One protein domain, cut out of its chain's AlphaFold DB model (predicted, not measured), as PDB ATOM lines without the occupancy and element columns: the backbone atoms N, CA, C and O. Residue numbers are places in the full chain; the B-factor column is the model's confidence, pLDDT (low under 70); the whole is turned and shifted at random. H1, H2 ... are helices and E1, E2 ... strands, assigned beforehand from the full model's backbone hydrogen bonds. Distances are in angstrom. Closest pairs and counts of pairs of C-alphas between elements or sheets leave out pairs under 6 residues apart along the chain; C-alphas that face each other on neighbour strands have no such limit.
ATOM      1  N   ASN A 242     -30.916  34.095 -40.500       80.19
ATOM      2  CA  ASN A 242     -31.035  32.688 -40.895       80.19
ATOM      3  C   ASN A 242     -32.475  32.183 -40.684       80.19
ATOM      4  O   ASN A 242     -32.734  31.220 -39.956       80.19
ATOM      5  N   ARG A 243     -33.427  32.923 -41.257       85.62
ATOM      6  CA  ARG A 243     -34.852  32.655 -41.226       85.62
ATOM      7  C   ARG A 243     -35.191  31.766 -42.403       85.62
ATOM      8  O   ARG A 243     -35.032  32.166 -43.551       85.62
ATOM      9  N   ILE A 244     -35.684  30.579 -42.097       89.25
ATOM     10  CA  ILE A 244     -36.142  29.619 -43.092       89.25
ATOM     11  C   ILE A 244     -37.665  29.488 -42.997       89.25
ATOM     12  O   ILE A 244     -38.214  29.503 -41.890       89.25
ATOM     13  N   PRO A 245     -38.376  29.361 -44.127       90.62
ATOM     14  CA  PRO A 245     -39.748  28.892 -44.109       90.62
ATOM     15  C   PRO A 245     -39.737  27.400 -43.755       90.62
ATOM     16  O   PRO A 245     -38.925  26.638 -44.276       90.62
ATOM     17  N   ILE A 246     -40.644  26.970 -42.889       92.62
ATOM     18  CA  ILE A 246     -40.915  25.561 -42.584       92.62
ATOM     19  C   ILE A 246     -42.392  25.273 -42.818       92.62
ATOM     20  O   ILE A 246     -43.239  26.152 -42.643       92.62
ATOM     21  N   MET A 247     -42.710  24.037 -43.185       93.94
ATOM     22  CA  MET A 247     -44.085  23.604 -43.397       93.94
ATOM     23  C   MET A 247     -44.560  22.780 -42.204       93.94
ATOM     24  O   MET A 247     -43.936  21.793 -41.837       93.94
ATOM     25  N   VAL A 248     -45.682  23.161 -41.601       94.81
ATOM     26  CA  VAL A 248     -46.293  22.462 -40.468       94.81
ATOM     27  C   VAL A 248     -47.623  21.862 -40.908       94.81
ATOM     28  O   VAL A 248     -48.570  22.587 -41.210       94.81
ATOM     29  N   LEU A 249     -47.710  20.533 -40.927       95.12
ATOM     30  CA  LEU A 249     -48.957  19.802 -41.139       95.12
ATOM     31  C   LEU A 249     -49.790  19.839 -39.856       95.12
ATOM     32  O   LEU A 249     -49.443  19.217 -38.845       95.12
ATOM     33  N   LEU A 250     -50.901  20.564 -39.918       94.25
ATOM     34  CA  LEU A 250     -51.944  20.599 -38.906       94.25
ATOM     35  C   LEU A 250     -52.992  19.531 -39.219       94.25
ATOM     36  O   LEU A 250     -53.317  19.263 -40.376       94.25
ATOM     37  N   MET A 251     -53.530  18.914 -38.170       91.69
ATOM     38  CA  MET A 251     -54.490  17.818 -38.280       91.69
ATOM     39  C   MET A 251     -55.643  18.039 -37.307       91.69
ATOM     40  O   MET A 251     -55.420  18.415 -36.157       91.69
ATOM     41  N   ASN A 252     -56.872  17.797 -37.756       88.31
ATOM     42  CA  ASN A 252     -58.080  17.836 -36.937       88.31
ATOM     43  C   ASN A 252     -58.693  16.424 -36.948       88.31
ATOM     44  O   ASN A 252     -59.514  16.122 -37.817       88.31
ATOM     45  N   PRO A 253     -58.267  15.536 -36.028       77.62
ATOM     46  CA  PRO A 253     -58.614  14.117 -36.079       77.62
ATOM     47  C   PRO A 253     -60.122  13.824 -36.056       77.62
ATOM     48  O   PRO A 253     -60.550  13.012 -36.872       77.62
ATOM     49  N   PRO A 254     -60.952  14.500 -35.225       82.62
ATOM     50  CA  PRO A 254     -62.405  14.304 -35.239       82.62
ATOM     51  C   PRO A 254     -63.075  14.585 -36.589       82.62
ATOM     52  O   PRO A 254     -64.134  14.030 -36.862       82.62
ATOM     53  N   LYS A 255     -62.482  15.452 -37.421       85.00
ATOM     54  CA  LYS A 255     -63.003  15.811 -38.750       85.00
ATOM     55  C   LYS A 255     -62.229  15.177 -39.909       85.00
ATOM     56  O   LYS A 255     -62.641  15.340 -41.046       85.00
ATOM     57  N   GLN A 256     -61.111  14.504 -39.627       82.19
ATOM     58  CA  GLN A 256     -60.132  14.031 -40.616       82.19
ATOM     59  C   GLN A 256     -59.638  15.126 -41.584       82.19
ATOM     60  O   GLN A 256     -59.223  14.835 -42.703       82.19
ATOM     61  N   ASN A 257     -59.643  16.391 -41.144       87.81
ATOM     62  CA  ASN A 257     -59.151  17.509 -41.948       87.81
ATOM     63  C   ASN A 257     -57.649  17.713 -41.724       87.81
ATOM     64  O   ASN A 257     -57.164  17.641 -40.590       87.81
ATOM     65  N   TYR A 258     -56.946  18.056 -42.801       90.12
ATOM     66  CA  TYR A 258     -55.514  18.343 -42.819       90.12
ATOM     67  C   TYR A 258     -55.278  19.693 -43.490       90.12
ATOM     68  O   TYR A 258     -55.923  19.999 -44.492       90.12
ATOM     69  N   GLU A 259     -54.345  20.481 -42.970       90.56
ATOM     70  CA  GLU A 259     -53.939  21.746 -43.583       90.56
ATOM     71  C   GLU A 259     -52.437  21.942 -43.379       90.56
ATOM     72  O   GLU A 259     -51.912  21.663 -42.301       90.56
ATOM     73  N   LEU A 260     -51.730  22.386 -44.419       91.94
ATOM     74  CA  LEU A 260     -50.330  22.775 -44.292       91.94
ATOM     75  C   LEU A 260     -50.270  24.268 -43.997       91.94
ATOM     76  O   LEU A 260     -50.934  25.077 -44.637       91.94
ATOM     77  N   MET A 261     -49.437  24.636 -43.039       91.00
ATOM     78  CA  MET A 261     -49.197  26.019 -42.676       91.00
ATOM     79  C   MET A 261     -47.703  26.299 -42.766       91.00
ATOM     80  O   MET A 261     -46.895  25.585 -42.179       91.00
ATOM     81  N   GLN A 262     -47.340  27.345 -43.491       89.88
ATOM     82  CA  GLN A 262     -45.980  27.847 -43.537       89.88
ATOM     83  C   GLN A 262     -45.722  28.724 -42.310       89.88
ATOM     84  O   GLN A 262     -46.528  29.599 -41.988       89.88
ATOM     85  N   ILE A 263     -44.599  28.507 -41.630       90.00
ATOM     86  CA  ILE A 263     -44.098  29.410 -40.591       90.00
ATOM     87  C   ILE A 263     -42.670  29.803 -40.946       90.00
ATOM     88  O   ILE A 263     -41.866  28.949 -41.306       90.00
ATOM     89  N   TRP A 264     -42.342  31.084 -40.826       89.38
ATOM     90  CA  TRP A 264     -40.952  31.536 -40.850       89.38
ATOM     91  C   TRP A 264     -40.336  31.391 -39.463       89.38
ATOM     92  O   TRP A 264     -40.929  31.852 -38.489       89.38
ATOM     93  N   VAL A 265     -39.163  30.763 -39.384       89.62
ATOM     94  CA  VAL A 265     -38.435  30.533 -38.129       89.62
ATOM     95  C   VAL A 265     -36.962  30.879 -38.279       89.62
ATOM     96  O   VAL A 265     -36.333  30.528 -39.278       89.62
ATOM     97  N   ASP A 266     -36.389  31.542 -37.281       89.81
ATOM     98  CA  ASP A 266     -34.947  31.758 -37.177       89.81
ATOM     99  C   ASP A 266     -34.273  30.461 -36.706       89.81
ATOM    100  O   ASP A 266     -34.376  30.073 -35.539       89.81
ATOM    101  N   ARG A 267     -33.568  29.768 -37.610       85.88
ATOM    102  CA  ARG A 267     -32.961  28.454 -37.332       85.88
ATOM    103  C   ARG A 267     -31.950  28.501 -36.179       85.88
ATOM    104  O   ARG A 267     -31.743  27.473 -35.528       85.88
ATOM    105  N   ALA A 268     -31.315  29.648 -35.925       86.44
ATOM    106  CA  ALA A 268     -30.301  29.808 -34.883       86.44
ATOM    107  C   ALA A 268     -30.907  30.148 -33.512       86.44
ATOM    108  O   ALA A 268     -30.434  29.631 -32.490       86.44
ATOM    109  N   ASN A 269     -31.932  31.005 -33.498       87.06
ATOM    110  CA  ASN A 269     -32.499  31.574 -32.276       87.06
ATOM    111  C   ASN A 269     -33.754  30.843 -31.782       87.06
ATOM    112  O   ASN A 269     -33.890  30.644 -30.572       87.06
ATOM    113  N   ASP A 270     -34.634  30.406 -32.682       87.00
ATOM    114  CA  ASP A 270     -35.937  29.861 -32.303       87.00
ATOM    115  C   ASP A 270     -35.824  28.416 -31.782       87.00
ATOM    116  O   ASP A 270     -35.052  27.572 -32.272       87.00
ATOM    117  N   SER A 271     -36.637  28.097 -30.774       89.06
ATOM    118  CA  SER A 271     -36.821  26.733 -30.289       89.06
ATOM    119  C   SER A 271     -38.161  26.149 -30.721       89.06
ATOM    120  O   SER A 271     -39.134  26.845 -31.011       89.06
ATOM    121  N   ILE A 272     -38.237  24.819 -30.698       87.25
ATOM    122  CA  ILE A 272     -39.484  24.100 -30.985       87.25
ATOM    123  C   ILE A 272     -40.566  24.424 -29.945       87.25
ATOM    124  O   ILE A 272     -41.748  24.401 -30.278       87.25
ATOM    125  N   ARG A 273     -40.184  24.786 -28.711       87.94
ATOM    126  CA  ARG A 273     -41.131  25.264 -27.697       87.94
ATOM    127  C   ARG A 273     -41.789  26.574 -28.127       87.94
ATOM    128  O   ARG A 273     -43.001  26.688 -27.980       87.94
ATOM    129  N   ASP A 274     -41.022  27.521 -28.659       89.00
ATOM    130  CA  ASP A 274     -41.544  28.826 -29.093       89.00
ATOM    131  C   ASP A 274     -42.495  28.639 -30.280       89.00
ATOM    132  O   ASP A 274     -43.614  29.153 -30.285       89.00
ATOM    133  N   LEU A 275     -42.108  27.778 -31.224       88.75
ATOM    134  CA  LEU A 275     -42.944  27.371 -32.349       88.75
ATOM    135  C   LEU A 275     -44.251  26.697 -31.888       88.75
ATOM    136  O   LEU A 275     -45.331  27.099 -32.312       88.75
ATOM    137  N   VAL A 276     -44.189  25.730 -30.966       90.44
ATOM    138  CA  VAL A 276     -45.375  25.086 -30.365       90.44
ATOM    139  C   VAL A 276     -46.248  26.096 -29.610       90.44
ATOM    140  O   VAL A 276     -47.474  26.032 -29.705       90.44
ATOM    141  N   GLN A 277     -45.653  27.059 -28.907       90.12
ATOM    142  CA  GLN A 277     -46.383  28.133 -28.235       90.12
ATOM    143  C   GLN A 277     -47.114  29.022 -29.258       90.12
ATOM    144  O   GLN A 277     -48.292  29.343 -29.078       90.12
ATOM    145  N   VAL A 278     -46.470  29.354 -30.376       88.19
ATOM    146  CA  VAL A 278     -47.102  30.053 -31.503       88.19
ATOM    147  C   VAL A 278     -48.283  29.249 -32.058       88.19
ATOM    148  O   VAL A 278     -49.369  29.821 -32.182       88.19
ATOM    149  N   LEU A 279     -48.139  27.933 -32.272       88.50
ATOM    150  CA  LEU A 279     -49.258  27.063 -32.671       88.50
ATOM    151  C   LEU A 279     -50.429  27.155 -31.670       88.50
ATOM    152  O   LEU A 279     -51.578  27.378 -32.044       88.50
ATOM    153  N   GLN A 280     -50.159  27.045 -30.371       90.19
ATOM    154  CA  GLN A 280     -51.212  27.062 -29.349       90.19
ATOM    155  C   GLN A 280     -51.937  28.418 -29.224       90.19
ATOM    156  O   GLN A 280     -53.130  28.453 -28.901       90.19
ATOM    157  N   HIS A 281     -51.249  29.542 -29.459       87.44
ATOM    158  CA  HIS A 281     -51.795  30.882 -29.207       87.44
ATOM    159  C   HIS A 281     -52.271  31.645 -30.448       87.44
ATOM    160  O   HIS A 281     -53.163  32.487 -30.307       87.44
ATOM    161  N   LYS A 282     -51.688  31.403 -31.627       87.19
ATOM    162  CA  LYS A 282     -51.935  32.200 -32.842       87.19
ATOM    163  C   LYS A 282     -52.811  31.499 -33.884       87.19
ATOM    164  O   LYS A 282     -53.311  32.179 -34.777       87.19
ATOM    165  N   LEU A 283     -53.014  30.181 -33.793       87.38
ATOM    166  CA  LEU A 283     -53.871  29.454 -34.736       87.38
ATOM    167  C   LEU A 283     -55.361  29.842 -34.596       87.38
ATOM    168  O   LEU A 283     -55.837  30.064 -33.474       87.38
ATOM    169  N   PRO A 284     -56.135  29.851 -35.702       85.88
ATOM    170  CA  PRO A 284     -57.590  29.939 -35.678       85.88
ATOM    171  C   PRO A 284     -58.216  28.834 -34.825       85.88
ATOM    172  O   PRO A 284     -57.682  27.730 -34.722       85.88
ATOM    173  N   VAL A 285     -59.403  29.099 -34.274       86.88
ATOM    174  CA  VAL A 285     -60.094  28.206 -33.323       86.88
ATOM    175  C   VAL A 285     -60.244  26.767 -33.843       86.88
ATOM    176  O   VAL A 285     -60.099  25.831 -33.066       86.88
ATOM    177  N   GLN A 286     -60.443  26.566 -35.151       86.81
ATOM    178  CA  GLN A 286     -60.577  25.234 -35.767       86.81
ATOM    179  C   GLN A 286     -59.304  24.363 -35.712       86.81
ATOM    180  O   GLN A 286     -59.396  23.136 -35.795       86.81
ATOM    181  N   TRP A 287     -58.138  24.998 -35.566       89.94
ATOM    182  CA  TRP A 287     -56.821  24.371 -35.430       89.94
ATOM    183  C   TRP A 287     -56.238  24.535 -34.023       89.94
ATOM    184  O   TRP A 287     -55.175  24.002 -33.729       89.94
ATOM    185  N   LYS A 288     -56.919  25.256 -33.131       90.69
ATOM    186  CA  LYS A 288     -56.423  25.520 -31.785       90.69
ATOM    187  C   LYS A 288     -56.521  24.263 -30.924       90.69
ATOM    188  O   LYS A 288     -57.585  23.911 -30.422       90.69
ATOM    189  N   GLN A 289     -55.387  23.598 -30.750       90.81
ATOM    190  CA  GLN A 289     -55.230  22.399 -29.932       90.81
ATOM    191  C   GLN A 289     -54.053  22.595 -28.970       90.81
ATOM    192  O   GLN A 289     -53.165  23.415 -29.210       90.81
ATOM    193  N   ALA A 290     -54.021  21.831 -27.880       92.19
ATOM    194  CA  ALA A 290     -52.793  21.681 -27.112       92.19
ATOM    195  C   ALA A 290     -51.824  20.833 -27.948       92.19
ATOM    196  O   ALA A 290     -52.094  19.657 -28.178       92.19
ATOM    197  N   TYR A 291     -50.733  21.427 -28.425       93.38
ATOM    198  CA  TYR A 291     -49.661  20.734 -29.147       93.38
ATOM    199  C   TYR A 291     -48.511  20.406 -28.197       93.38
ATOM    200  O   TYR A 291     -48.163  21.248 -27.373       93.38
ATOM    201  N   ASP A 292     -47.918  19.217 -28.297       91.00
ATOM    202  CA  ASP A 292     -46.799  18.802 -27.435       91.00
ATOM    203  C   ASP A 292     -45.460  18.689 -28.169       91.00
ATOM    204  O   ASP A 292     -44.428  18.521 -27.529       91.00
ATOM    205  N   GLY A 293     -45.454  18.794 -29.496       93.94
ATOM    206  CA  GLY A 293     -44.235  18.764 -30.295       93.94
ATOM    207  C   GLY A 293     -44.509  18.718 -31.793       93.94
ATOM    208  O   GLY A 293     -45.651  18.828 -32.247       93.94
ATOM    209  N   LEU A 294     -43.440  18.526 -32.557       95.06
ATOM    210  CA  LEU A 294     -43.450  18.393 -34.010       95.06
ATOM    211  C   LEU A 294     -42.698  17.118 -34.397       95.06
ATOM    212  O   LEU A 294     -41.570  16.917 -33.955       95.06
ATOM    213  N   PHE A 295     -43.285  16.253 -35.219       95.12
ATOM    214  CA  PHE A 295     -42.531  15.171 -35.847       95.12
ATOM    215  C   PHE A 295     -41.793  15.680 -37.078       95.12
ATOM    216  O   PHE A 295     -42.391  16.348 -37.918       95.12
ATOM    217  N   GLN A 296     -40.531  15.293 -37.215       93.50
ATOM    218  CA  GLN A 296     -39.817  15.371 -38.483       93.50
ATOM    219  C   GLN A 296     -40.127  14.121 -39.315       93.50
ATOM    220  O   GLN A 296     -40.201  13.007 -38.777       93.50
ATOM    221  N   VAL A 297     -40.336  14.303 -40.620       91.75
ATOM    222  CA  VAL A 297     -40.638  13.212 -41.555       91.75
ATOM    223  C   VAL A 297     -39.622  13.235 -42.684       91.75
ATOM    224  O   VAL A 297     -39.479  14.236 -43.386       91.75
ATOM    225  N   ARG A 298     -38.904  12.123 -42.847       90.25
ATOM    226  CA  ARG A 298     -37.887  11.944 -43.884       90.25
ATOM    227  C   ARG A 298     -38.168  10.643 -44.631       90.25
ATOM    228  O   ARG A 298     -38.497   9.623 -44.023       90.25
ATOM    229  N   GLY A 299     -38.154  10.713 -45.959       87.06
ATOM    230  CA  GLY A 299     -38.597   9.639 -46.839       87.06
ATOM    231  C   GLY A 299     -39.982   9.107 -46.421       87.06
ATOM    232  O   GLY A 299     -40.902   9.895 -46.206       87.06
ATOM    233  N   PRO A 300     -40.154   7.781 -46.270       82.88
ATOM    234  CA  PRO A 300     -41.391   7.182 -45.772       82.88
ATOM    235  C   PRO A 300     -41.471   7.107 -44.231       82.88
ATOM    236  O   PRO A 300     -42.410   6.505 -43.705       82.88
ATOM    237  N   ARG A 301     -40.493   7.645 -43.486       86.69
ATOM    238  CA  ARG A 301     -40.322   7.417 -42.042       86.69
ATOM    239  C   ARG A 301     -40.550   8.686 -41.217       86.69
ATOM    240  O   ARG A 301     -40.041   9.764 -41.505       86.69
ATOM    241  N   PHE A 302     -41.260   8.525 -40.105       86.94
ATOM    242  CA  PHE A 302     -41.303   9.517 -39.032       86.94
ATOM    243  C   PHE A 302     -40.056   9.308 -38.175       86.94
ATOM    244  O   PHE A 302     -39.959   8.300 -37.471       86.94
ATOM    245  N   THR A 303     -39.076  10.202 -38.289       79.31
ATOM    246  CA  THR A 303     -37.734   9.991 -37.724       79.31
ATOM    247  C   THR A 303     -37.689  10.304 -36.233       79.31
ATOM    248  O   THR A 303     -37.179   9.508 -35.446       79.31
ATOM    249  N   GLN A 304     -38.241  11.450 -35.826       82.62
ATOM    250  CA  GLN A 304     -38.132  11.939 -34.455       82.62
ATOM    251  C   GLN A 304     -39.318  12.824 -34.060       82.62
ATOM    252  O   GLN A 304     -39.733  13.693 -34.824       82.62
ATOM    253  N   LEU A 305     -39.822  12.649 -32.829       82.62
ATOM    254  CA  LEU A 305     -40.634  13.667 -32.160       82.62
ATOM    255  C   LEU A 305     -39.706  14.722 -31.557       82.62
ATOM    256  O   LEU A 305     -38.927  14.439 -30.642       82.62
ATOM    257  N   ILE A 306     -39.816  15.940 -32.059       82.56
ATOM    258  CA  ILE A 306     -39.084  17.103 -31.593       82.56
ATOM    259  C   ILE A 306     -39.970  17.874 -30.607       82.56
ATOM    260  O   ILE A 306     -41.111  18.202 -30.917       82.56
ATOM    261  N   ASN A 307     -39.457  18.148 -29.405       71.25
ATOM    262  CA  ASN A 307     -40.260  18.703 -28.303       71.25
ATOM    263  C   ASN A 307     -39.586  19.899 -27.584       71.25
ATOM    264  O   ASN A 307     -40.268  20.847 -27.215       71.25
ATOM    265  N   ILE A 308     -38.251  19.903 -27.411       61.94
ATOM    266  CA  ILE A 308     -37.596  20.802 -26.427       61.94
ATOM    267  C   ILE A 308     -36.444  21.668 -26.980       61.94
ATOM    268  O   ILE A 308     -36.204  22.752 -26.455       61.94
ATOM    269  N   ILE A 309     -35.686  21.222 -27.989       74.06
ATOM    270  CA  ILE A 309     -34.366  21.816 -28.307       74.06
ATOM    271  C   ILE A 309     -34.459  22.857 -29.449       74.06
ATOM    272  O   ILE A 309     -35.423  22.868 -30.215       74.06
ATOM    273  N   ARG A 310     -33.454  23.744 -29.548       77.75
ATOM    274  CA  ARG A 310     -33.240  24.696 -30.660       77.75
ATOM    275  C   ARG A 310     -33.327  24.012 -32.027       77.75
ATOM    276  O   ARG A 310     -32.771  22.922 -32.193       77.75
ATOM    277  N   LEU A 311     -33.930  24.691 -33.007       79.06
ATOM    278  CA  LEU A 311     -34.144  24.164 -34.363       79.06
ATOM    279  C   LEU A 311     -32.844  23.719 -35.050       79.06
ATOM    280  O   LEU A 311     -32.818  22.654 -35.666       79.06
ATOM    281  N   VAL A 312     -31.746  24.466 -34.865       83.88
ATOM    282  CA  VAL A 312     -30.415  24.156 -35.423       83.88
ATOM    283  C   VAL A 312     -29.947  22.712 -35.187       83.88
ATOM    284  O   VAL A 312     -29.225  22.173 -36.021       83.88
ATOM    285  N   LYS A 313     -30.367  22.061 -34.089       86.69
ATOM    286  CA  LYS A 313     -29.951  20.687 -33.755       86.69
ATOM    287  C   LYS A 313     -30.551  19.621 -34.684       86.69
ATOM    288  O   LYS A 313     -29.973  18.547 -34.806       86.69
ATOM    289  N   TYR A 314     -31.694  19.899 -35.304       84.81
ATOM    290  CA  TYR A 314     -32.483  18.914 -36.057       84.81
ATOM    291  C   TYR A 314     -32.254  18.972 -37.573       84.81
ATOM    292  O   TYR A 314     -32.985  18.339 -38.331       84.81
ATOM    293  N   ASP A 315     -31.254  19.753 -37.998       88.00
ATOM    294  CA  ASP A 315     -30.914  20.021 -39.397       88.00
ATOM    295  C   ASP A 315     -32.144  20.272 -40.285       88.00
ATOM    296  O   ASP A 315     -32.341  19.631 -41.315       88.00
ATOM    297  N   ILE A 316     -33.011  21.179 -39.825       89.81
ATOM    298  CA  ILE A 316     -34.262  21.491 -40.514       89.81
ATOM    299  C   ILE A 316     -33.955  22.308 -41.768       89.81
ATOM    300  O   ILE A 316     -33.292  23.351 -41.694       89.81
ATOM    301  N   GLN A 317     -34.431  21.819 -42.908       91.50
ATOM    302  CA  GLN A 317     -34.214  22.420 -44.221       91.50
ATOM    303  C   GLN A 317     -35.340  23.411 -44.586       91.50
ATOM    304  O   GLN A 317     -36.462  23.285 -44.083       91.50
ATOM    305  N   PRO A 318     -35.080  24.400 -45.463       90.94
ATOM    306  CA  PRO A 318     -36.124  25.274 -45.994       90.94
ATOM    307  C   PRO A 318     -37.260  24.475 -46.650       90.94
ATOM    308  O   PRO A 318     -37.021  23.540 -47.409       90.94
ATOM    309  N   HIS A 319     -38.498  24.860 -46.354       91.50
ATOM    310  CA  HIS A 319     -39.742  24.204 -46.767       91.50
ATOM    311  C   HIS A 319     -39.892  22.724 -46.342       91.50
ATOM    312  O   HIS A 319     -40.755  22.030 -46.888       91.50
ATOM    313  N   GLU A 320     -39.116  22.238 -45.362       93.94
ATOM    314  CA  GLU A 320     -39.281  20.886 -44.803       93.94
ATOM    315  C   GLU A 320     -40.631  20.736 -44.087       93.94
ATOM    316  O   GLU A 320     -41.076  21.626 -43.353       93.94
ATOM    317  N   VAL A 321     -41.288  19.596 -44.315       93.94
ATOM    318  CA  VAL A 321     -42.600  19.258 -43.761       93.94
ATOM    319  C   VAL A 321     -42.449  18.567 -42.407       93.94
ATOM    320  O   VAL A 321     -42.087  17.395 -42.299       93.94
ATOM    321  N   LEU A 322     -42.801  19.309 -41.365       95.44
ATOM    322  CA  LEU A 322     -42.964  18.851 -39.994       95.44
ATOM    323  C   LEU A 322     -44.448  18.584 -39.710       95.44
ATOM    324  O   LEU A 322     -45.330  19.224 -40.277       95.44
ATOM    325  N   VAL A 323     -44.756  17.667 -38.797       95.75
ATOM    326  CA  VAL A 323     -46.140  17.317 -38.429       95.75
ATOM    327  C   VAL A 323     -46.415  17.720 -36.993       95.75
ATOM    328  O   VAL A 323     -45.770  17.214 -36.075       95.75
ATOM    329  N   ALA A 324     -47.401  18.585 -36.768       95.69
ATOM    330  CA  ALA A 324     -47.770  18.987 -35.418       95.69
ATOM    331  C   ALA A 324     -48.432  17.829 -34.661       95.69
ATOM    332  O   ALA A 324     -49.440  17.281 -35.113       95.69
ATOM    333  N   LYS A 325     -47.881  17.466 -33.494       95.31
ATOM    334  CA  LYS A 325     -48.466  16.450 -32.614       95.31
ATOM    335  C   LYS A 325     -49.438  17.107 -31.624       95.31
ATOM    336  O   LYS A 325     -49.009  17.942 -30.823       95.31
ATOM    337  N   PRO A 326     -50.729  16.727 -31.624       94.00
ATOM    338  CA  PRO A 326     -51.647  17.095 -30.555       94.00
ATOM    339  C   PRO A 326     -51.326  16.327 -29.267       94.00
ATOM    340  O   PRO A 326     -51.149  15.107 -29.286       94.00
ATOM    341  N   TRP A 327     -51.356  17.013 -28.126       92.44
ATOM    342  CA  TRP A 327     -51.218  16.435 -26.786       92.44
ATOM    343  C   TRP A 327     -52.247  15.324 -26.533       92.44
ATOM    344  O   TRP A 327     -51.912  14.267 -26.008       92.44
ATOM    345  N   ALA A 328     -53.494  15.542 -26.967       92.19
ATOM    346  CA  ALA A 328     -54.599  14.592 -26.826       92.19
ATOM    347  C   ALA A 328     -54.440  13.308 -27.671       92.19
ATOM    348  O   ALA A 328     -55.243  12.387 -27.543       92.19
ATOM    349  N   MET A 329     -53.430  13.237 -28.544       92.06
ATOM    350  CA  MET A 329     -53.186  12.105 -29.430       92.06
ATOM    351  C   MET A 329     -51.872  11.399 -29.078       92.06
ATOM    352  O   MET A 329     -50.849  12.027 -28.798       92.06
ATOM    353  N   SER A 330     -51.870  10.064 -29.120       93.88
ATOM    354  CA  SER A 330     -50.634   9.295 -28.960       93.88
ATOM    355  C   SER A 330     -49.761   9.393 -30.213       93.88
ATOM    356  O   SER A 330     -50.270   9.453 -31.331       93.88
ATOM    357  N   ALA A 331     -48.437   9.333 -30.036       92.06
ATOM    358  CA  ALA A 331     -47.471   9.389 -31.136       92.06
ATOM    359  C   ALA A 331     -47.804   8.412 -32.282       92.06
ATOM    360  O   ALA A 331     -47.810   8.800 -33.445       92.06
ATOM    361  N   LYS A 332     -48.155   7.160 -31.949       92.88
ATOM    362  CA  LYS A 332     -48.514   6.118 -32.925       92.88
ATOM    363  C   LYS A 332     -49.738   6.498 -33.766       92.88
ATOM    364  O   LYS A 332     -49.741   6.259 -34.969       92.88
ATOM    365  N   VAL A 333     -50.761   7.091 -33.148       92.44
ATOM    366  CA  VAL A 333     -51.970   7.527 -33.864       92.44
ATOM    367  C   VAL A 333     -51.660   8.756 -34.723       92.44
ATOM    368  O   VAL A 333     -52.045   8.783 -35.887       92.44
ATOM    369  N   THR A 334     -50.882   9.719 -34.211       93.62
ATOM    370  CA  THR A 334     -50.427  10.890 -34.986       93.62
ATOM    371  C   THR A 334     -49.693  10.472 -36.256       93.62
ATOM    372  O   THR A 334     -50.015  10.960 -37.334       93.62
ATOM    373  N   ILE A 335     -48.766   9.519 -36.134       93.81
ATOM    374  CA  ILE A 335     -48.003   8.939 -37.247       93.81
ATOM    375  C   ILE A 335     -48.926   8.262 -38.271       93.81
ATOM    376  O   ILE A 335     -48.754   8.470 -39.469       93.81
ATOM    377  N   ALA A 336     -49.927   7.493 -37.831       91.19
ATOM    378  CA  ALA A 336     -50.851   6.805 -38.737       91.19
ATOM    379  C   ALA A 336     -51.718   7.784 -39.558       91.19
ATOM    380  O   ALA A 336     -51.796   7.659 -40.781       91.19
ATOM    381  N   PHE A 337     -52.317   8.789 -38.907       91.12
ATOM    382  CA  PHE A 337     -53.121   9.816 -39.586       91.12
ATOM    383  C   PHE A 337     -52.262  10.675 -40.527       91.12
ATOM    384  O   PHE A 337     -52.580  10.812 -41.711       91.12
ATOM    385  N   ALA A 338     -51.127  11.183 -40.039       93.44
ATOM    386  CA  ALA A 338     -50.207  11.980 -40.845       93.44
ATOM    387  C   ALA A 338     -49.625  11.190 -42.024       93.44
ATOM    388  O   ALA A 338     -49.491  11.732 -43.116       93.44
ATOM    389  N   GLY A 339     -49.322   9.902 -41.843       92.62
ATOM    390  CA  GLY A 339     -48.816   9.032 -42.905       92.62
ATOM    391  C   GLY A 339     -49.824   8.801 -44.035       92.62
ATOM    392  O   GLY A 339     -49.422   8.557 -45.173       92.62
ATOM    393  N   SER A 340     -51.129   8.920 -43.770       90.25
ATOM    394  CA  SER A 340     -52.147   8.957 -44.826       90.25
ATOM    395  C   SER A 340     -52.092  10.281 -45.598       90.25
ATOM    396  O   SER A 340     -51.895  10.285 -46.815       90.25
ATOM    397  N   ALA A 341     -52.143  11.412 -44.885       90.81
ATOM    398  CA  ALA A 341     -52.105  12.744 -45.488       90.81
ATOM    399  C   ALA A 341     -50.820  13.008 -46.294       90.81
ATOM    400  O   ALA A 341     -50.889  13.534 -47.402       90.81
ATOM    401  N   ILE A 342     -49.655  12.599 -45.785       93.06
ATOM    402  CA  ILE A 342     -48.364  12.755 -46.467       93.06
ATOM    403  C   ILE A 342     -48.306  11.902 -47.735       93.06
ATOM    404  O   ILE A 342     -47.884  12.409 -48.773       93.06
ATOM    405  N   ARG A 343     -48.773  10.643 -47.705       91.38
ATOM    406  CA  ARG A 343     -48.874   9.813 -48.919       91.38
ATOM    407  C   ARG A 343     -49.780  10.456 -49.969       91.38
ATOM    408  O   ARG A 343     -49.374  10.535 -51.125       91.38
ATOM    409  N   HIS A 344     -50.940  10.979 -49.569       89.19
ATOM    410  CA  HIS A 344     -51.838  11.709 -50.466       89.19
ATOM    411  C   HIS A 344     -51.164  12.959 -51.058       89.19
ATOM    412  O   HIS A 344     -51.058  13.083 -52.274       89.19
ATOM    413  N   LEU A 345     -50.610  13.844 -50.224       90.56
ATOM    414  CA  LEU A 345     -49.920  15.065 -50.666       90.56
ATOM    415  C   LEU A 345     -48.690  14.778 -51.549       90.56
ATOM    416  O   LEU A 345     -48.368  15.578 -52.426       90.56
ATOM    417  N   THR A 346     -48.031  13.633 -51.359       90.88
ATOM    418  CA  THR A 346     -46.904  13.182 -52.194       90.88
ATOM    419  C   THR A 346     -47.390  12.638 -53.538       90.88
ATOM    420  O   THR A 346     -46.857  13.010 -54.579       90.88
ATOM    421  N   HIS A 347     -48.439  11.806 -53.543       89.50
ATOM    422  CA  HIS A 347     -49.086  11.297 -54.761       89.50
ATOM    423  C   HIS A 347     -49.597  12.434 -55.659       89.50
ATOM    424  O   HIS A 347     -49.446  12.402 -56.877       89.50
ATOM    425  N   VAL A 348     -50.157  13.464 -55.027       88.25
ATOM    426  CA  VAL A 348     -50.714  14.669 -55.649       88.25
ATOM    427  C   VAL A 348     -49.616  15.679 -56.065       88.25
ATOM    428  O   VAL A 348     -49.890  16.673 -56.734       88.25
ATOM    429  N   GLY A 349     -48.345  15.425 -55.723       89.00
ATOM    430  CA  GLY A 349     -47.206  16.264 -56.118       89.00
ATOM    431  C   GLY A 349     -47.090  17.592 -55.359       89.00
ATOM    432  O   GLY A 349     -46.391  18.499 -55.812       89.00
ATOM    433  N   VAL A 350     -47.764  17.720 -54.213       90.06
ATOM    434  CA  VAL A 350     -47.639  18.864 -53.290       90.06
ATOM    435  C   VAL A 350     -46.359  18.752 -52.466       90.06
ATOM    436  O   VAL A 350     -45.673  19.745 -52.250       90.06
ATOM    437  N   ILE A 351     -46.029  17.537 -52.026       92.50
ATOM    438  CA  ILE A 351     -44.806  17.215 -51.286       92.50
ATOM    439  C   ILE A 351     -43.894  16.380 -52.185       92.50
ATOM    440  O   ILE A 351     -44.346  15.468 -52.876       92.50
ATOM    441  N   THR A 352     -42.599  16.672 -52.150       90.88
ATOM    442  CA  THR A 352     -41.556  15.922 -52.853       90.88
ATOM    443  C   THR A 352     -40.401  15.629 -51.905       90.88
ATOM    444  O   THR A 352     -39.918  16.528 -51.223       90.88
ATOM    445  N   ALA A 353     -39.927  14.384 -51.883       88.56
ATOM    446  CA  ALA A 353     -38.649  14.064 -51.254       88.56
ATOM    447  C   ALA A 353     -37.522  14.758 -52.035       88.56
ATOM    448  O   ALA A 353     -37.488  14.645 -53.266       88.56
ATOM    449  N   ASP A 354     -36.630  15.470 -51.345       79.31
ATOM    450  CA  ASP A 354     -35.569  16.220 -52.017       79.31
ATOM    451  C   ASP A 354     -34.650  15.298 -52.850       79.31
ATOM    452  O   ASP A 354     -34.051  14.343 -52.351       79.31
ATOM    453  N   ARG A 355     -34.541  15.588 -54.151       69.88
ATOM    454  CA  ARG A 355     -33.720  14.841 -55.116       69.88
ATOM    455  C   ARG A 355     -32.511  15.641 -55.624       69.88
ATOM    456  O   ARG A 355     -31.861  15.186 -56.567       69.88
ATOM    457  N   ASN A 356     -32.183  16.776 -54.998       60.47
ATOM    458  CA  ASN A 356     -31.192  17.780 -55.431       60.47
ATOM    459  C   ASN A 356     -29.725  17.308 -55.602       60.47
ATOM    460  O   ASN A 356     -28.859  18.120 -55.908       60.47
ATOM    461  N   GLY A 357     -29.413  16.015 -55.459       54.44
ATOM    462  CA  GLY A 357     -28.059  15.474 -55.651       54.44
ATOM    463  C   GLY A 357     -27.714  14.965 -57.061       54.44
ATOM    464  O   GLY A 357     -26.564  14.609 -57.290       54.44
ATOM    465  N   ASP A 375     -33.453   8.884 -45.092       84.44
ATOM    466  CA  ASP A 375     -33.190  10.173 -44.438       84.44
ATOM    467  C   ASP A 375     -33.386  11.407 -45.348       84.44
ATOM    468  O   ASP A 375     -32.979  12.514 -44.989       84.44
ATOM    469  N   THR A 376     -34.011  11.265 -46.521       90.31
ATOM    470  CA  THR A 376     -34.292  12.407 -47.409       90.31
ATOM    471  C   THR A 376     -35.402  13.305 -46.834       90.31
ATOM    472  O   THR A 376     -36.509  12.805 -46.629       90.31
ATOM    473  N   PRO A 377     -35.198  14.621 -46.624       91.50
ATOM    474  CA  PRO A 377     -36.256  15.502 -46.133       91.50
ATOM    475  C   PRO A 377     -37.430  15.580 -47.120       91.50
ATOM    476  O   PRO A 377     -37.245  15.618 -48.342       91.50
ATOM    477  N   LEU A 378     -38.651  15.601 -46.583       93.19
ATOM    478  CA  LEU A 378     -39.854  15.880 -47.362       93.19
ATOM    479  C   LEU A 378     -40.035  17.393 -47.464       93.19
ATOM    480  O   LEU A 378     -40.291  18.048 -46.456       93.19
ATOM    481  N   LEU A 379     -39.905  17.939 -48.670       93.50
ATOM    482  CA  LEU A 379     -40.048  19.369 -48.936       93.50
ATOM    483  C   LEU A 379     -41.371  19.656 -49.650       93.50
ATOM    484  O   LEU A 379     -41.907  18.805 -50.369       93.50
ATOM    485  N   LEU A 380     -41.879  20.878 -49.506       91.56
ATOM    486  CA  LEU A 380     -42.921  21.385 -50.401       91.56
ATOM    487  C   LEU A 380     -42.387  21.404 -51.845       91.56
ATOM    488  O   LEU A 380     -41.261  21.848 -52.070       91.56
ATOM    489  N   SER A 381     -43.156  20.929 -52.825       90.75
ATOM    490  CA  SER A 381     -42.716  20.915 -54.227       90.75
ATOM    491  C   SER A 381     -42.626  22.334 -54.788       90.75
ATOM    492  O   SER A 381     -43.398  23.198 -54.373       90.75
ATOM    493  N   LYS A 382     -41.740  22.593 -55.764       87.69
ATOM    494  CA  LYS A 382     -41.585  23.947 -56.337       87.69
ATOM    495  C   LYS A 382     -42.926  24.536 -56.799       87.69
ATOM    496  O   LYS A 382     -43.296  25.610 -56.357       87.69
ATOM    497  N   ARG A 383     -43.747  23.765 -57.522       84.88
ATOM    498  CA  ARG A 383     -45.100  24.180 -57.951       84.88
ATOM    499  C   ARG A 383     -46.041  24.546 -56.790       84.88
ATOM    500  O   ARG A 383     -46.974  25.323 -56.982       84.88
ATOM    501  N   ALA A 384     -45.859  23.950 -55.613       86.38
ATOM    502  CA  ALA A 384     -46.624  24.281 -54.415       86.38
ATOM    503  C   ALA A 384     -46.010  25.462 -53.633       86.38
ATOM    504  O   ALA A 384     -46.769  26.235 -53.054       86.38
ATOM    505  N   GLN A 385     -44.684  25.653 -53.683       86.88
ATOM    506  CA  GLN A 385     -43.996  26.866 -53.212       86.88
ATOM    507  C   GLN A 385     -44.400  28.090 -54.052       86.88
ATOM    508  O   GLN A 385     -44.804  29.097 -53.486       86.88
ATOM    509  N   ASP A 386     -44.428  27.977 -55.385       82.00
ATOM    510  CA  ASP A 386     -44.859  29.038 -56.315       82.00
ATOM    511  C   ASP A 386     -46.322  29.483 -56.071       82.00
ATOM    512  O   ASP A 386     -46.729  30.586 -56.431       82.00
ATOM    513  N   ARG A 387     -47.139  28.606 -55.465       76.31
ATOM    514  CA  ARG A 387     -48.535  28.869 -55.061       76.31
ATOM    515  C   ARG A 387     -48.662  29.402 -53.629       76.31
ATOM    516  O   ARG A 387     -49.745  29.847 -53.247       76.31
ATOM    517  N   ALA A 388     -47.593  29.364 -52.836       72.81
ATOM    518  CA  ALA A 388     -47.538  29.979 -51.519       72.81
ATOM    519  C   ALA A 388     -47.375  31.496 -51.692       72.81
ATOM    520  O   ALA A 388     -46.268  32.020 -51.698       72.81
ATOM    521  N   TYR A 389     -48.488  32.211 -51.875       60.75
ATOM    522  CA  TYR A 389     -48.480  33.674 -51.961       60.75
ATOM    523  C   TYR A 389     -47.787  34.276 -50.735       60.75
ATOM    524  O   TYR A 389     -48.208  33.971 -49.631       60.75
ATOM    525  N   PHE A 390     -46.798  35.154 -50.879       60.59
ATOM    526  CA  PHE A 390     -46.199  35.849 -49.734       60.59
ATOM    527  C   PHE A 390     -46.811  37.249 -49.614       60.59
ATOM    528  O   PHE A 390     -46.548  38.087 -50.475       60.59
ATOM    529  N   PRO A 391     -47.602  37.556 -48.567       52.09
ATOM    530  CA  PRO A 391     -48.027  38.925 -48.325       52.09
ATOM    531  C   PRO A 391     -46.811  39.717 -47.837       52.09
ATOM    532  O   PRO A 391     -46.300  39.485 -46.733       52.09
ATOM    533  N   GLU A 392     -46.334  40.637 -48.674       45.78
ATOM    534  CA  GLU A 392     -45.236  41.540 -48.339       45.78
ATOM    535  C   GLU A 392     -45.523  42.242 -47.000       45.78
ATOM    536  O   GLU A 392     -46.591  42.814 -46.784       45.78
ATOM    537  N   GLY A 393     -44.577  42.151 -46.059       45.38
ATOM    538  CA  GLY A 393     -44.674  42.783 -44.737       45.38
ATOM    539  C   GLY A 393     -44.945  41.858 -43.540       45.38
ATOM    540  O   GLY A 393     -44.653  42.268 -42.414       45.38
ATOM    541  N   ILE A 394     -45.394  40.602 -43.712       50.94
ATOM    542  CA  ILE A 394     -45.547  39.680 -42.553       50.94
ATOM    543  C   ILE A 394     -44.173  39.295 -41.953       50.94
ATOM    544  O   ILE A 394     -44.053  39.025 -40.757       50.94
ATOM    545  N   LEU A 395     -43.104  39.382 -42.752       51.12
ATOM    546  CA  LEU A 395     -41.710  39.085 -42.384       51.12
ATOM    547  C   LEU A 395     -41.130  39.970 -41.256       51.12
ATOM    548  O   LEU A 395     -40.050  39.689 -40.733       51.12
ATOM    549  N   ASN A 396     -41.864  40.990 -40.803       50.75
ATOM    550  CA  ASN A 396     -41.529  41.784 -39.616       50.75
ATOM    551  C   ASN A 396     -41.722  41.027 -38.285       50.75
ATOM    552  O   ASN A 396     -41.285  41.502 -37.235       50.75
ATOM    553  N   HIS A 397     -42.353  39.848 -38.293       54.38
ATOM    554  CA  HIS A 397     -42.531  39.020 -37.100       54.38
ATOM    555  C   HIS A 397     -41.714  37.724 -37.176       54.38
ATOM    556  O   HIS A 397     -41.802  36.983 -38.149       54.38
ATOM    557  N   HIS A 398     -40.972  37.424 -36.101       58.38
ATOM    558  CA  HIS A 398     -40.116  36.230 -35.979       58.38
ATOM    559  C   HIS A 398     -40.843  34.894 -36.178       58.38
ATOM    560  O   HIS A 398     -40.198  33.905 -36.486       58.38
ATOM    561  N   HIS A 399     -42.170  34.874 -36.027       65.62
ATOM    562  CA  HIS A 399     -43.013  33.703 -36.268       65.62
ATOM    563  C   HIS A 399     -44.201  34.070 -37.169       65.62
ATOM    564  O   HIS A 399     -45.367  33.867 -36.821       65.62
ATOM    565  N   ALA A 400     -43.900  34.697 -38.307       66.81
ATOM    566  CA  ALA A 400     -44.854  34.917 -39.386       66.81
ATOM    567  C   ALA A 400     -45.497  33.581 -39.793       66.81
ATOM    568  O   ALA A 400     -44.799  32.683 -40.258       66.81
ATOM    569  N   MET A 401     -46.814  33.454 -39.611       74.88
ATOM    570  CA  MET A 401     -47.573  32.258 -39.986       74.88
ATOM    571  C   MET A 401     -48.457  32.532 -41.194       74.88
ATOM    572  O   MET A 401     -49.100  33.582 -41.269       74.88
ATOM    573  N   GLN A 402     -48.576  31.542 -42.067       75.38
ATOM    574  CA  GLN A 402     -49.498  31.567 -43.184       75.38
ATOM    575  C   GLN A 402     -50.088  30.187 -43.457       75.38
ATOM    576  O   GLN A 402     -49.377  29.204 -43.632       75.38
ATOM    577  N   PHE A 403     -51.407  30.138 -43.570       72.94
ATOM    578  CA  PHE A 403     -52.131  28.950 -43.995       72.94
ATOM    579  C   PHE A 403     -51.979  28.736 -45.501       72.94
ATOM    580  O   PHE A 403     -52.255  29.647 -46.282       72.94
ATOM    581  N   ILE A 404     -51.545  27.539 -45.902       70.88
ATOM    582  CA  ILE A 404     -51.540  27.106 -47.298       70.88
ATOM    583  C   ILE A 404     -52.697  26.126 -47.495       70.88
ATOM    584  O   ILE A 404     -52.564  24.904 -47.382       70.88
ATOM    585  N   THR A 405     -53.856  26.687 -47.823       64.62
ATOM    586  CA  THR A 405     -55.001  25.923 -48.313       64.62
ATOM    587  C   THR A 405     -54.751  25.494 -49.755       64.62
ATOM    588  O   THR A 405     -54.747  26.325 -50.664       64.62
TER     589      THR A 405
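AT A GLANCE: This is residues 242 to 357 and 375 to 405 of the 664 residues of the protein "Hypothetical protein" of Pseudo-nitzschia australis (UniProt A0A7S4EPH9). One strongly twisted sheet of six strands runs between two helices on its two sides, H1 and the longer H3, and curls round each of them. Near one end of H3 lies a small two-stranded sheet of E6 and E7, with the short helix H4 beyond it, and from H4 a long loop returns to the edge strand E8. The 147 printed residues hold four named helices and eight named strands in the order E1 E2 H1 E3 E4 H2 E5 H3 E6 E7 H4 E8, a mixed class. The large sheet has the order E4 E3 E5 E1 E2 E8 and is mixed; the small one is antiparallel. The whole is compact, with a radius of gyration of the C-alphas of 14.1 A, and rounded, spanning 36 by 36 by 29 A.

IN THESE COORDINATES: In the large sheet, E1 is residues 243 to 252, 27.9 A long from C-alpha 243 at (-34.852, 32.655, -41.226), and E2 is 257 to 266, 28.5 A. E3 is 291 to 298, 20.8 A; E4 is 301 to 306, 14.3 A; E5 is 321 to 326, 16.2 A; E8 is 401 to 404, ending at C-alpha 404 at (-51.540, 27.106, -47.298). E6 is 351 to 353 and E7 is 378 to 380. H3, residues 331 to 347, measures 23.8 A and begins at C-alpha 331 at (-47.471, 9.389, -31.136). H1 is 272 to 282, 15.0 A; H2 is 311 to 314 and H4 is 382 to 385.

HOW THE PARTS SIT: E5 and E1 are parallel at 45 degrees, with N 322 and O 247 at 2.8 A. The hairpin E1 and E2 is antiparallel at 157 degrees, with N 248 and O 261 at 2.8 A. E2 and E8 are antiparallel, with N 402 and O 262 at 2.8 A. E3 is antiparallel to E5, with N 295 and O 323 at 2.8 A, and forms a hairpin with E4, with N 296 and O 304 at 3.0 A. E2, H1, E3 and E4, H2, E5 are split strand-helix-strand units, each two strands of one sheet with a helix between them along the chain and other strands between them in the sheet, E5 and E1 in the first and E3 in the second, and both crossovers are right-handed. H3 is on one face of the sheet; its closest C-alphas to E5 are Thr 334 and Lys 325, 6.4 A. H1 is on the sheet; its closest C-alphas to E3 are Val 276 and Tyr 291, 6.2 A. H2 only grazes the sheet, and H4 is not on it. H1 and H3 are apart. E6 and E7 are antiparallel, with N 352 and O 379 at 2.9 A; the closest C-alphas of E6 and H3 are Ile 351 and Leu 345, 5.6 A. In H1 and H3 every O i to N i+4 pair is within hydrogen-bond range; H2 and H4 are too short for such a pair.

THE WHOLE: The two farthest C-alphas, those of Val 285 and Gly 357, are 41.1 A apart. Residues 358 to 374 are not printed, and C-alphas 357 and 375 are 13.4 A apart across the cut. Of the links printed whole, H4 to E8 is long. Mean pLDDT of the printed part is 84.8, and residue 308, residues 355 to 357, residues 389 to 400 and residue 405 are under 70.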